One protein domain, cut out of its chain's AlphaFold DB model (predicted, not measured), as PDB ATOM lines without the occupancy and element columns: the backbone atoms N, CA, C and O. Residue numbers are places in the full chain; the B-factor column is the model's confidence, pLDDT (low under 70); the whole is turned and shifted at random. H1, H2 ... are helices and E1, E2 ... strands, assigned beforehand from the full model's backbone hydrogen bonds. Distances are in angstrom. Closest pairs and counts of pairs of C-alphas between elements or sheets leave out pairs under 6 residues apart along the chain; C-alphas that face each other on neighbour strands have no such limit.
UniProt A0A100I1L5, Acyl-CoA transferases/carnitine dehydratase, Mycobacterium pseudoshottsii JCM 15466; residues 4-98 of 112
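Overview. This is residues 4 to 98 of the 112 residues of the protein "Acyl-CoA transferases/carnitine dehydratase" of Mycobacterium pseudoshottsii JCM 15466 (UniProt A0A100I1L5). A small, loose body is built on a narrow ribbon of two parallel strands, E1 and E2, with H2 across the end where the strands begin and H3 and H4 between E1 and E2 along the chain, on one side of the ribbon. Residues 4 to 15, which include H1, stick out from this body, and beyond the far end of the strands a long loop leads to H5 and H6, which extend the longest axis. The printed part has 95 residues with six named helices and two named strands in the order H1 H2 E1 H3 H4 E2 H5 H6, and the class is mostly helix. The whole is loose, with a radius of gyration of the C-alphas of 16.0 A and spans of 46 by 34 by 25 A.

Arrangement. H1, residues 4 to 9, stands free and is apart from H2, residues 22 to 33. H2 touches H4, residues 54 to 60, with its residues 29 to 33 alone; their lines are about perpendicular, at 83 degrees, and their closest C-alphas, those of Ala 33 and Leu 60, are 5.6 A apart. E1, residues 37 to 40, and E2, residues 65 to 68, are parallel neighbours at 12 degrees, with N 38 and O 65 at 2.8 A and N 67 and O 38 at 2.9 A, within hydrogen-bond range. With H3, residues 46 to 49, and H4 between them, the strands form a strand-helix-strand unit, two parallel neighbour strands joined through helices, whose crossover is right-handed. The closest C-alphas of E1 and H3 are those of Ala 40 and Leu 47, 7.6 A apart, and those of H4 and E2 are Tyr 54 and Leu 66, 6.6 A apart. H3 and H4 are only just apart, their closest C-alphas 8.2 A from each other. H5, residues 85 to 91, and H6, residues 94 to 97, are close but not clearly touching, the closest C-alphas being those of Arg 89 and Thr 95 at 5.6 A. In H1, H2, H4 and H5 every O i to N i+4 pair is within hydrogen-bond range; H3 and H6 are too short for such a pair.

Along the chain. H1 begins at C-alpha 4, (-47.594, -10.673, 38.094), and is 8.7 A long. H2, the longest helix, runs 16.7 A from C-alpha 22 at (-29.178, 11.909, 23.983). E1 measures 9.9 A, H3 5.0 A, H4 9.9 A and E2 9.7 A. H5 measures 10.1 A and H6 5.2 A, ending at C-alpha 97, (-57.202, -26.803, 19.138).

Size, cuts and confidence. The two C-alphas farthest apart are those of Glu 23 and Val 97, at 48.6 A. The links H1 to H2, 12 residues, and E2 to H5, 16 residues, are long. The printed part has no cut; its mean pLDDT is 94.0 and no printed residue is under 70.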
ATOM      1  N   SER A   4     -48.033 -10.240  39.427       93.75
ATOM      2  CA  SER A   4     -47.594 -10.673  38.094       93.75
ATOM      3  C   SER A   4     -46.236 -10.085  37.695       93.75
ATOM      4  O   SER A   4     -45.446 -10.749  37.020       93.75
ATOM      5  N   PHE A   5     -45.934  -8.851  38.121       92.19
ATOM      6  CA  PHE A   5     -44.627  -8.243  37.883       92.19
ATOM      7  C   PHE A   5     -43.542  -8.931  38.721       92.19
ATOM      8  O   PHE A   5     -42.497  -9.299  38.184       92.19
ATOM      9  N   ALA A   6     -43.804  -9.160  40.012       93.25
ATOM     10  CA  ALA A   6     -42.856  -9.810  40.915       93.25
ATOM     11  C   ALA A   6     -42.475 -11.225  40.442       93.25
ATOM     12  O   ALA A   6     -41.300 -11.591  40.473       93.25
ATOM     13  N   TRP A   7     -43.442 -12.001  39.937       93.75
ATOM     14  CA  TRP A   7     -43.197 -13.356  39.428       93.75
ATOM     15  C   TRP A   7     -42.298 -13.387  38.189       93.75
ATOM     16  O   TRP A   7     -41.473 -14.288  38.047       93.75
ATOM     17  N   THR A   8     -42.440 -12.402  37.302       93.00
ATOM     18  CA  THR A   8     -41.766 -12.386  35.993       93.00
ATOM     19  C   THR A   8     -40.430 -11.641  35.990       93.00
ATOM     20  O   THR A   8     -39.634 -11.852  35.082       93.00
ATOM     21  N   HIS A   9     -40.148 -10.812  37.003       94.38
ATOM     22  CA  HIS A   9     -38.959  -9.944  37.044       94.38
ATOM     23  C   HIS A   9     -38.015 -10.216  38.229       94.38
ATOM     24  O   HIS A   9     -37.082  -9.448  38.466       94.38
ATOM     25  N   ARG A  10     -38.197 -11.323  38.965       94.31
ATOM     26  CA  ARG A  10     -37.239 -11.757  40.000       94.31
ATOM     27  C   ARG A  10     -35.817 -11.890  39.435       94.31
ATOM     28  O   ARG A  10     -35.654 -12.215  38.263       94.31
ATOM     29  N   ASN A  11     -34.806 -11.666  40.273       96.25
ATOM     30  CA  ASN A  11     -33.375 -11.715  39.922       96.25
ATOM     31  C   ASN A  11     -32.900 -10.676  38.886       96.25
ATOM     32  O   ASN A  11     -31.764 -10.758  38.426       96.25
ATOM     33  N   HIS A  12     -33.720  -9.674  38.554       94.19
ATOM     34  CA  HIS A  12     -33.322  -8.562  37.689       94.19
ATOM     35  C   HIS A  12     -33.114  -7.277  38.500       94.19
ATOM     36  O   HIS A  12     -33.809  -7.021  39.484       94.19
ATOM     37  N   ARG A  13     -32.175  -6.434  38.057       94.94
ATOM     38  CA  ARG A  13     -32.065  -5.033  38.493       94.94
ATOM     39  C   ARG A  13     -32.771  -4.153  37.464       94.94
ATOM     40  O   ARG A  13     -32.605  -4.372  36.268       94.94
ATOM     41  N   ALA A  14     -33.543  -3.168  37.919       94.31
ATOM     42  CA  ALA A  14     -34.299  -2.274  37.045       94.31
ATOM     43  C   ALA A  14     -33.713  -0.856  37.057       94.31
ATOM     44  O   ALA A  14     -33.321  -0.348  38.106       94.31
ATOM     45  N   LEU A  15     -33.698  -0.216  35.889       95.69
ATOM     46  CA  LEU A  15     -33.317   1.180  35.700       95.69
ATOM     47  C   LEU A  15     -34.313   1.822  34.731       95.69
ATOM     48  O   LEU A  15     -34.487   1.337  33.614       95.69
ATOM     49  N   GLY A  16     -34.964   2.904  35.156       96.44
ATOM     50  CA  GLY A  16     -35.766   3.732  34.258       96.44
ATOM     51  C   GLY A  16     -34.848   4.545  33.349       96.44
ATOM     52  O   GLY A  16     -33.970   5.250  33.843       96.44
ATOM     53  N   LEU A  17     -35.035   4.434  32.035       96.81
ATOM     54  CA  LEU A  17     -34.184   5.094  31.050       96.81
ATOM     55  C   LEU A  17     -35.011   5.562  29.850       96.81
ATOM     56  O   LEU A  17     -35.711   4.761  29.231       96.81
ATOM     57  N   ASP A  18     -34.909   6.846  29.506       97.19
ATOM     58  CA  ASP A  18     -35.518   7.380  28.287       97.19
ATOM     59  C   ASP A  18     -34.558   7.236  27.103       97.19
ATOM     60  O   ASP A  18     -33.608   7.997  26.953       97.19
ATOM     61  N   LEU A  19     -34.817   6.272  26.220       96.75
ATOM     62  CA  LEU A  19     -33.995   6.038  25.028       96.75
ATOM     63  C   LEU A  19     -34.201   7.076  23.912       96.75
ATOM     64  O   LEU A  19     -33.571   6.973  22.858       96.75
ATOM     65  N   ARG A  20     -35.089   8.060  24.096       96.25
ATOM     66  CA  ARG A  20     -35.266   9.171  23.149       96.25
ATOM     67  C   ARG A  20     -34.299  10.317  23.426       96.25
ATOM     68  O   ARG A  20     -33.955  11.021  22.477       96.25
ATOM     69  N   SER A  21     -33.830  10.476  24.665       97.81
ATOM     70  CA  SER A  21     -32.876  11.526  25.019       97.81
ATOM     71  C   SER A  21     -31.440  11.160  24.612       97.81
ATOM     72  O   SER A  21     -31.072   9.977  24.616       97.81
ATOM     73  N   PRO A  22     -30.597  12.144  24.252       97.38
ATOM     74  CA  PRO A  22     -29.178  11.909  23.983       97.38
ATOM     75  C   PRO A  22     -28.455  11.228  25.153       97.38
ATOM     76  O   PRO A  22     -27.708  10.270  24.949       97.38
ATOM     77  N   GLU A  23     -28.725  11.663  26.382       98.00
ATOM     78  CA  GLU A  23     -28.106  11.145  27.604       98.00
ATOM     79  C   GLU A  23     -28.536   9.700  27.858       98.00
ATOM     80  O   GLU A  23     -27.716   8.843  28.195       98.00
ATOM     81  N   GLY A  24     -29.819   9.395  27.641       97.94
ATOM     82  CA  GLY A  24     -30.335   8.044  27.799       97.94
ATOM     83  C   GLY A  24     -29.727   7.075  26.792       97.94
ATOM     84  O   GLY A  24     -29.360   5.954  27.152       97.94
ATOM     85  N   LYS A  25     -29.508   7.529  25.551       97.69
ATOM     86  CA  LYS A  25     -28.797   6.744  24.535       97.69
ATOM     87  C   LYS A  25     -27.342   6.476  24.914       97.69
ATOM     88  O   LYS A  25     -26.874   5.354  24.729       97.69
ATOM     89  N   GLN A  26     -26.641   7.463  25.476       97.75
ATOM     90  CA  GLN A  26     -25.266   7.286  25.956       97.75
ATOM     91  C   GLN A  26     -25.193   6.270  27.100       97.75
ATOM     92  O   GLN A  26     -24.363   5.361  27.065       97.75
ATOM     93  N   ILE A  27     -26.080   6.382  28.095       98.25
ATOM     94  CA  ILE A  27     -26.149   5.437  29.216       98.25
ATOM     95  C   ILE A  27     -26.414   4.020  28.702       98.25
ATOM     96  O   ILE A  27     -25.705   3.095  29.096       98.25
ATOM     97  N   PHE A  28     -27.383   3.851  27.797       98.19
ATOM     98  CA  PHE A  28     -27.680   2.551  27.199       98.19
ATOM     99  C   PHE A  28     -26.481   1.986  26.432       98.19
ATOM    100  O   PHE A  28     -26.144   0.822  26.613       98.19
ATOM    101  N   GLY A  29     -25.779   2.812  25.651       97.88
ATOM    102  CA  GLY A  29     -24.577   2.394  24.930       97.88
ATOM    103  C   GLY A  29     -23.477   1.853  25.851       97.88
ATOM    104  O   GLY A  29     -22.881   0.823  25.545       97.88
ATOM    105  N   ARG A  30     -23.263   2.472  27.022       98.12
ATOM    106  CA  ARG A  30     -22.320   1.948  28.031       98.12
ATOM    107  C   ARG A  30     -22.759   0.603  28.607       98.12
ATOM    108  O   ARG A  30     -21.910  -0.230  28.895       98.12
ATOM    109  N   LEU A  31     -24.063   0.398  28.793       98.19
ATOM    110  CA  LEU A  31     -24.593  -0.889  29.248       98.19
ATOM    111  C   LEU A  31     -24.392  -1.968  28.177       98.19
ATOM    112  O   LEU A  31     -23.944  -3.059  28.501       98.19
ATOM    113  N   VAL A  32     -24.650  -1.646  26.904       98.25
ATOM    114  CA  VAL A  32     -24.426  -2.552  25.762       98.25
ATOM    115  C   VAL A  32     -22.956  -2.955  25.639       98.25
ATOM    116  O   VAL A  32     -22.669  -4.126  25.392       98.25
ATOM    117  N   ALA A  33     -22.027  -2.021  25.860       98.25
ATOM    118  CA  ALA A  33     -20.589  -2.287  25.817       98.25
ATOM    119  C   ALA A  33     -20.130  -3.357  26.828       98.25
ATOM    120  O   ALA A  33     -19.111  -4.001  26.608       98.25
ATOM    121  N   ALA A  34     -20.878  -3.555  27.919       97.94
ATOM    122  CA  ALA A  34     -20.583  -4.533  28.967       97.94
ATOM    123  C   ALA A  34     -21.563  -5.721  28.999       97.94
ATOM    124  O   ALA A  34     -21.479  -6.550  29.901       97.94
ATOM    125  N   ALA A  35     -22.521  -5.785  28.071       98.25
ATOM    126  CA  ALA A  35     -23.549  -6.818  28.042       98.25
ATOM    127  C   ALA A  35     -23.193  -7.939  27.065       98.25
ATOM    128  O   ALA A  35     -22.680  -7.682  25.983       98.25
ATOM    129  N   ASP A  36     -23.576  -9.170  27.388       98.56
ATOM    130  CA  ASP A  36     -23.482 -10.293  26.446       98.56
ATOM    131  C   ASP A  36     -24.656 -10.311  25.455       98.56
ATOM    132  O   ASP A  36     -24.534 -10.755  24.312       98.56
ATOM    133  N   ALA A  37     -25.820  -9.806  25.878       98.12
ATOM    134  CA  ALA A  37     -27.025  -9.804  25.061       98.12
ATOM    135  C   ALA A  37     -27.959  -8.621  25.346       98.12
ATOM    136  O   ALA A  37     -28.080  -8.146  26.476       98.12
ATOM    137  N   VAL A  38     -28.689  -8.202  24.310       98.00
ATOM    138  CA  VAL A  38     -29.828  -7.282  24.384       98.00
ATOM    139  C   VAL A  38     -31.093  -8.029  23.977       98.00
ATOM    140  O   VAL A  38     -31.182  -8.569  22.873       98.00
ATOM    141  N   PHE A  39     -32.101  -8.007  24.848       96.75
ATOM    142  CA  PHE A  39     -33.429  -8.554  24.577       96.75
ATOM    143  C   PHE A  39     -34.413  -7.417  24.311       96.75
ATOM    144  O   PHE A  39     -34.532  -6.493  25.113       96.75
ATOM    145  N   ALA A  40     -35.136  -7.483  23.194       94.44
ATOM    146  CA  ALA A  40     -36.135  -6.484  22.832       94.44
ATOM    147  C   ALA A  40     -37.399  -7.151  22.286       94.44
ATOM    148  O   ALA A  40     -37.343  -7.921  21.331       94.44
ATOM    149  N   ASN A  41     -38.555  -6.814  22.856       92.31
ATOM    150  CA  ASN A  41     -39.862  -7.313  22.418       92.31
ATOM    151  C   ASN A  41     -40.721  -6.234  21.727       92.31
ATOM    152  O   ASN A  41     -41.952  -6.292  21.744       92.31
ATOM    153  N   PHE A  42     -40.080  -5.208  21.159       90.50
ATOM    154  CA  PHE A  42     -40.781  -4.128  20.471       90.50
ATOM    155  C   PHE A  42     -41.373  -4.570  19.128       90.50
ATOM    156  O   PHE A  42     -40.944  -5.544  18.506       90.50
ATOM    157  N   LYS A  43     -42.308  -3.763  18.611       88.25
ATOM    158  CA  LYS A  43     -42.717  -3.842  17.207       88.25
ATOM    159  C   LYS A  43     -41.478  -3.749  16.293       88.25
ATOM    160  O   LYS A  43     -40.575  -2.950  16.575       88.25
ATOM    161  N   PRO A  44     -41.426  -4.509  15.181       90.06
ATOM    162  CA  PRO A  44     -40.336  -4.394  14.222       90.06
ATOM    163  C   PRO A  44     -40.115  -2.941  13.784       90.06
ATOM    164  O   PRO A  44     -41.061  -2.216  13.480       90.06
ATOM    165  N   GLY A  45     -38.850  -2.515  13.798       90.00
ATOM    166  CA  GLY A  45     -38.432  -1.150  13.468       90.00
ATOM    167  C   GLY A  45     -38.354  -0.182  14.655       90.00
ATOM    168  O   GLY A  45     -37.620   0.798  14.562       90.00
ATOM    169  N   THR A  46     -39.002  -0.449  15.795       93.12
ATOM    170  CA  THR A  46     -38.961   0.474  16.947       93.12
ATOM    171  C   THR A  46     -37.551   0.621  17.521       93.12
ATOM    172  O   THR A  46     -37.074   1.742  17.674       93.12
ATOM    173  N   LEU A  47     -36.842  -0.482  17.778       94.56
ATOM    174  CA  LEU A  47     -35.470  -0.419  18.299       94.56
ATOM    175  C   LEU A  47     -34.521   0.302  17.320       94.56
ATOM    176  O   LEU A  47     -33.693   1.113  17.731       94.56
ATOM    177  N   THR A  48     -34.712   0.084  16.015       94.69
ATOM    178  CA  THR A  48     -33.998   0.812  14.957       94.69
ATOM    179  C   THR A  48     -34.301   2.307  14.994       94.69
ATOM    180  O   THR A  48     -33.373   3.103  14.918       94.69
ATOM    181  N   SER A  49     -35.567   2.706  15.171       94.94
ATOM    182  CA  SER A  49     -35.956   4.122  15.276       94.94
ATOM    183  C   SER A  49     -35.374   4.820  16.512       94.94
ATOM    184  O   SER A  49     -35.163   6.030  16.498       94.94
ATOM    185  N   LEU A  50     -35.053   4.056  17.561       95.81
ATOM    186  CA  LEU A  50     -34.333   4.544  18.740       95.81
ATOM    187  C   LEU A  50     -32.814   4.659  18.509       95.81
ATOM    188  O   LEU A  50     -32.121   5.249  19.333       95.81
ATOM    189  N   GLY A  51     -32.301   4.158  17.381       95.12
ATOM    190  CA  GLY A  51     -30.880   4.181  17.023       95.12
ATOM    191  C   GLY A  51     -30.107   2.917  17.407       95.12
ATOM    192  O   GLY A  51     -28.883   2.924  17.337       95.12
ATOM    193  N   PHE A  52     -30.786   1.830  17.778       96.12
ATOM    194  CA  PHE A  52     -30.166   0.613  18.320       96.12
ATOM    195  C   PHE A  52     -30.415  -0.621  17.445       96.12
ATOM    196  O   PHE A  52     -30.738  -1.702  17.931       96.12
ATOM    197  N   ASN A  53     -30.283  -0.465  16.126       95.62
ATOM    198  CA  ASN A  53     -30.248  -1.622  15.230       95.62
ATOM    199  C   ASN A  53     -29.014  -2.506  15.518       95.62
ATOM    200  O   ASN A  53     -28.079  -2.080  16.196       95.62
ATOM    201  N   TYR A  54     -28.996  -3.728  14.977       96.69
ATOM    202  CA  TYR A  54     -27.901  -4.671  15.229       96.69
ATOM    203  C   TYR A  54     -26.520  -4.114  14.862       96.69
ATOM    204  O   TYR A  54     -25.593  -4.268  15.645       96.69
ATOM    205  N   ALA A  55     -26.380  -3.429  13.723       97.88
ATOM    206  CA  ALA A  55     -25.096  -2.868  13.303       97.88
ATOM    207  C   ALA A  55     -24.566  -1.834  14.310       97.88
ATOM    208  O   ALA A  55     -23.388  -1.860  14.658       97.88
ATOM    209  N   ASN A  56     -25.445  -0.980  14.839       97.31
ATOM    210  CA  ASN A  56     -25.087   0.011  15.851       97.31
ATOM    211  C   ASN A  56     -24.715  -0.651  17.184       97.31
ATOM    212  O   ASN A  56     -23.760  -0.227  17.827       97.31
ATOM    213  N   LEU A  57     -25.436  -1.698  17.597       98.12
ATOM    214  CA  LEU A  57     -25.094  -2.460  18.803       98.12
ATOM    215  C   LEU A  57     -23.753  -3.186  18.642       98.12
ATOM    216  O   LEU A  57     -22.913  -3.117  19.532       98.12
ATOM    217  N   HIS A  58     -23.528  -3.822  17.494       98.25
ATOM    218  CA  HIS A  58     -22.292  -4.535  17.179       98.25
ATOM    219  C   HIS A  58     -21.082  -3.592  17.096       98.25
ATOM    220  O   HIS A  58     -19.981  -3.960  17.488       98.25
ATOM    221  N   ALA A  59     -21.273  -2.356  16.623       98.06
ATOM    222  CA  ALA A  59     -20.227  -1.336  16.642       98.06
ATOM    223  C   ALA A  59     -19.819  -0.930  18.072       98.06
ATOM    224  O   ALA A  59     -18.666  -0.573  18.295       98.06
ATOM    225  N   LEU A  60     -20.747  -0.993  19.035       97.94
ATOM    226  CA  LEU A  60     -20.462  -0.752  20.453       97.94
ATOM    227  C   LEU A  60     -19.836  -1.976  21.134       97.94
ATOM    228  O   LEU A  60     -19.019  -1.819  22.037       97.94
ATOM    229  N   ASN A  61     -20.235  -3.180  20.723       98.56
ATOM    230  CA  ASN A  61     -19.753  -4.442  21.269       98.56
ATOM    231  C   ASN A  61     -19.796  -5.555  20.199       98.56
ATOM    232  O   ASN A  61     -20.877  -6.081  19.922       98.56
ATOM    233  N   PRO A  62     -18.646  -5.973  19.631       98.31
ATOM    234  CA  PRO A  62     -18.589  -7.016  18.598       98.31
ATOM    235  C   PRO A  62     -19.058  -8.411  19.041       98.31
ATOM    236  O   PRO A  62     -19.309  -9.265  18.195       98.31
ATOM    237  N   HIS A  63     -19.175  -8.667  20.347       98.31
ATOM    238  CA  HIS A  63     -19.637  -9.949  20.889       98.31
ATOM    239  C   HIS A  63     -21.138  -9.967  21.215       98.31
ATOM    240  O   HIS A  63     -21.651 -10.988  21.669       98.31
ATOM    241  N   ILE A  64     -21.853  -8.857  20.992       98.56
ATOM    242  CA  ILE A  64     -23.244  -8.714  21.425       98.56
ATOM    243  C   ILE A  64     -24.202  -9.636  20.666       98.56
ATOM    244  O   ILE A  64     -24.211  -9.701  19.434       98.56
ATOM    245  N   VAL A  65     -25.111 -10.270  21.406       98.44
ATOM    246  CA  VAL A  65     -26.274 -10.961  20.836       98.44
ATOM    247  C   VAL A  65     -27.507 -10.057  20.904       98.44
ATOM    248  O   VAL A  65     -27.893  -9.596  21.977       98.44
ATOM    249  N   LEU A  66     -28.184  -9.829  19.773       97.31
ATOM    250  CA  LEU A  66     -29.495  -9.169  19.750       97.31
ATOM    251  C   LEU A  66     -30.614 -10.204  19.592       97.31
ATOM    252  O   LEU A  66     -30.798 -10.775  18.518       97.31
ATOM    253  N   ALA A  67     -31.412 -10.380  20.643       95.88
ATOM    254  CA  ALA A  67     -32.605 -11.215  20.636       95.88
ATOM    255  C   ALA A  67     -33.865 -10.343  20.515       95.88
ATOM    256  O   ALA A  67     -34.329  -9.729  21.478       95.88
ATOM    257  N   GLY A  68     -34.419 -10.284  19.302       92.69
ATOM    258  CA  GLY A  68     -35.667  -9.587  19.002       92.69
ATOM    259  C   GLY A  68     -36.870 -10.531  18.989       92.69
ATOM    260  O   GLY A  68     -36.837 -11.552  18.307       92.69
ATOM    261  N   SER A  69     -37.951 -10.165  19.676       90.44
ATOM    262  CA  SER A  69     -39.242 -10.859  19.614       90.44
ATOM    263  C   SER A  69     -40.341  -9.904  19.152       90.44
ATOM    264  O   SER A  69     -40.480  -8.798  19.668       90.44
ATOM    265  N   SER A  70     -41.142 -10.326  18.180       91.75
ATOM    266  CA  SER A  70     -42.359  -9.628  17.770       91.75
ATOM    267  C   SER A  70     -43.480 -10.637  17.561       91.75
ATOM    268  O   SER A  70     -43.239 -11.800  17.243       91.75
ATOM    269  N   ALA A  71     -44.723 -10.184  17.708       92.12
ATOM    270  CA  ALA A  71     -45.892 -11.062  17.692       92.12
ATOM    271  C   ALA A  71     -46.050 -11.897  16.405       92.12
ATOM    272  O   ALA A  71     -46.519 -13.029  16.468       92.12
ATOM    273  N   PHE A  72     -45.660 -11.347  15.251       91.69
ATOM    274  CA  PHE A  72     -45.807 -11.976  13.932       91.69
ATOM    275  C   PHE A  72     -44.473 -12.111  13.184       91.69
ATOM    276  O   PHE A  72     -44.447 -12.231  11.961       91.69
ATOM    277  N   GLY A  73     -43.355 -12.061  13.913       89.62
ATOM    278  CA  GLY A  73     -42.017 -12.093  13.330       89.62
ATOM    279  C   GLY A  73     -41.587 -10.772  12.682       89.62
ATOM    280  O   GLY A  73     -42.308  -9.770  12.662       89.62
ATOM    281  N   ASN A  74     -40.349 -10.754  12.193       87.81
ATOM    282  CA  ASN A  74     -39.706  -9.583  11.588       87.81
ATOM    283  C   ASN A  74     -39.830  -9.536  10.054       87.81
ATOM    284  O   ASN A  74     -39.313  -8.615   9.428       87.81
ATOM    285  N   ARG A  75     -40.495 -10.526   9.445       88.88
ATOM    286  CA  ARG A  75     -40.696 -10.657   7.996       88.88
ATOM    287  C   ARG A  75     -42.137 -11.060   7.687       88.88
ATOM    288  O   ARG A  75     -42.849 -11.554   8.555       88.88
ATOM    289  N   GLY A  76     -42.543 -10.875   6.435       90.69
ATOM    290  CA  GLY A  76     -43.862 -11.271   5.946       90.69
ATOM    291  C   GLY A  76     -44.944 -10.200   6.134       90.69
ATOM    292  O   GLY A  76     -44.709  -9.164   6.766       90.69
ATOM    293  N   PRO A  77     -46.147 -10.442   5.585       91.88
ATOM    294  CA  PRO A  77     -47.200  -9.433   5.450       91.88
ATOM    295  C   PRO A  77     -47.769  -8.952   6.790       91.88
ATOM    296  O   PRO A  77     -48.411  -7.907   6.853       91.88
ATOM    297  N   TRP A  78     -47.564  -9.712   7.869       91.25
ATOM    298  CA  TRP A  78     -48.078  -9.392   9.204       91.25
ATOM    299  C   TRP A  78     -47.013  -8.846  10.159       91.25
ATOM    300  O   TRP A  78     -47.350  -8.485  11.282       91.25
ATOM    301  N   SER A  79     -45.763  -8.700   9.712       90.25
ATOM    302  CA  SER A  79     -44.644  -8.196  10.528       90.25
ATOM    303  C   SER A  79     -44.900  -6.828  11.176       90.25
ATOM    304  O   SER A  79     -44.367  -6.528  12.241       90.25
ATOM    305  N   THR A  80     -45.747  -5.988  10.578       88.00
ATOM    306  CA  THR A  80     -46.085  -4.655  11.101       88.00
ATOM    307  C   THR A  80     -47.382  -4.618  11.916       88.00
ATOM    308  O   THR A  80     -47.737  -3.554  12.438       88.00
ATOM    309  N   ARG A  81     -48.089  -5.749  12.061       88.06
ATOM    310  CA  ARG A  81     -49.334  -5.830  12.833       88.06
ATOM    311  C   ARG A  81     -49.054  -5.777  14.329       88.06
ATOM    312  O   ARG A  81     -48.103  -6.376  14.827       88.06
ATOM    313  N   LEU A  82     -49.919  -5.069  15.051       84.44
ATOM    314  CA  LEU A  82     -49.945  -5.141  16.505       84.44
ATOM    315  C   LEU A  82     -50.446  -6.523  16.906       84.44
ATOM    316  O   LEU A  82     -51.448  -7.007  16.380       84.44
ATOM    317  N   GLY A  83     -49.734  -7.154  17.827       84.75
ATOM    318  CA  GLY A  83     -50.115  -8.451  18.343       84.75
ATOM    319  C   GLY A  83     -50.019  -8.472  19.854       84.75
ATOM    320  O   GLY A  83     -49.147  -7.856  20.461       84.75
ATOM    321  N   TYR A  84     -50.956  -9.199  20.434       86.94
ATOM    322  CA  TYR A  84     -51.009  -9.543  21.841       86.94
ATOM    323  C   TYR A  84     -51.315 -11.041  21.927       86.94
ATOM    324  O   TYR A  84     -51.849 -11.607  20.970       86.94
ATOM    325  N   GLY A  85     -50.966 -11.698  23.035       87.00
ATOM    326  CA  GLY A  85     -50.969 -13.166  23.148       87.00
ATOM    327  C   GLY A  85     -52.208 -13.870  22.561       87.00
ATOM    328  O   GLY A  85     -52.046 -14.746  21.710       87.00
ATOM    329  N   PRO A  86     -53.443 -13.470  22.918       89.56
ATOM    330  CA  PRO A  86     -54.668 -14.048  22.360       89.56
ATOM    331  C   PRO A  86     -54.807 -13.899  20.838       89.56
ATOM    332  O   PRO A  86     -55.283 -14.819  20.179       89.56
ATOM    333  N   LEU A  87     -54.348 -12.782  20.260       89.62
ATOM    334  CA  LEU A  87     -54.367 -12.571  18.807       89.62
ATOM    335  C   LEU A  87     -53.398 -13.521  18.102       89.62
ATOM    336  O   LEU A  87     -53.750 -14.122  17.091       89.62
ATOM    337  N   VAL A  88     -52.193 -13.700  18.652       91.75
ATOM    338  CA  VAL A  88     -51.204 -14.649  18.111       91.75
ATOM    339  C   VAL A  88     -51.740 -16.083  18.193       91.75
ATOM    340  O   VAL A  88     -51.633 -16.850  17.238       91.75
ATOM    341  N   ARG A  89     -52.404 -16.441  19.296       92.56
ATOM    342  CA  ARG A  89     -53.032 -17.761  19.467       92.56
ATOM    343  C   ARG A  89     -54.149 -18.021  18.453       92.56
ATOM    344  O   ARG A  89     -54.211 -19.099  17.870       92.56
ATOM    345  N   ALA A  90     -55.012 -17.031  18.225       91.62
ATOM    346  CA  ALA A  90     -56.106 -17.150  17.266       91.62
ATOM    347  C   ALA A  90     -55.585 -17.277  15.830       91.62
ATOM    348  O   ALA A  90     -56.009 -18.152  15.081       91.62
ATOM    349  N   THR A  91     -54.618 -16.440  15.462       91.75
ATOM    350  CA  THR A  91     -54.052 -16.393  14.103       91.75
ATOM    351  C   THR A  91     -53.219 -17.617  13.730       91.75
ATOM    352  O   THR A  91     -53.168 -17.972  12.557       91.75
ATOM    353  N   THR A  92     -52.594 -18.284  14.702       90.88
ATOM    354  CA  THR A  92     -51.850 -19.541  14.490       90.88
ATOM    355  C   THR A  92     -52.746 -20.782  14.521       90.88
ATOM    356  O   THR A  92     -52.258 -21.899  14.371       90.88
ATOM    357  N   GLY A  93     -54.057 -20.616  14.725       91.25
ATOM    358  CA  GLY A  93     -55.006 -21.724  14.818       91.25
ATOM    359  C   GLY A  93     -54.943 -22.499  16.137       91.25
ATOM    360  O   GLY A  93     -55.731 -23.421  16.319       91.25
ATOM    361  N   VAL A  94     -54.080 -22.111  17.086       92.31
ATOM    362  CA  VAL A  94     -53.991 -22.746  18.412       92.31
ATOM    363  C   VAL A  94     -55.315 -22.628  19.161       92.31
ATOM    364  O   VAL A  94     -55.729 -23.575  19.817       92.31
ATOM    365  N   THR A  95     -56.028 -21.506  19.011       91.56
ATOM    366  CA  THR A  95     -57.359 -21.348  19.618       91.56
ATOM    367  C   THR A  95     -58.325 -22.447  19.171       91.56
ATOM    368  O   THR A  95     -59.065 -22.948  20.005       91.56
ATOM    369  N   ARG A  96     -58.275 -22.882  17.903       88.50
ATOM    370  CA  ARG A  96     -59.130 -23.962  17.378       88.50
ATOM    371  C   ARG A  96     -58.822 -25.322  18.014       88.50
ATOM    372  O   ARG A  96     -59.695 -26.168  18.094       88.50
ATOM    373  N   VAL A  97     -57.587 -25.551  18.459       88.56
ATOM    374  CA  VAL A  97     -57.202 -26.803  19.138       88.56
ATOM    375  C   VAL A  97     -57.718 -26.840  20.583       88.56
ATOM    376  O   VAL A  97     -57.772 -27.898  21.194       88.56
ATOM    377  N   TRP A  98     -58.097 -25.689  21.145       86.00
ATOM    378  CA  TRP A  98     -58.598 -25.558  22.518       86.00
ATOM    379  C   TRP A  98     -60.122 -25.385  22.598       86.00
ATOM    380  O   TRP A  98     -60.642 -25.025  23.652       86.00
TER     381      TRP A  98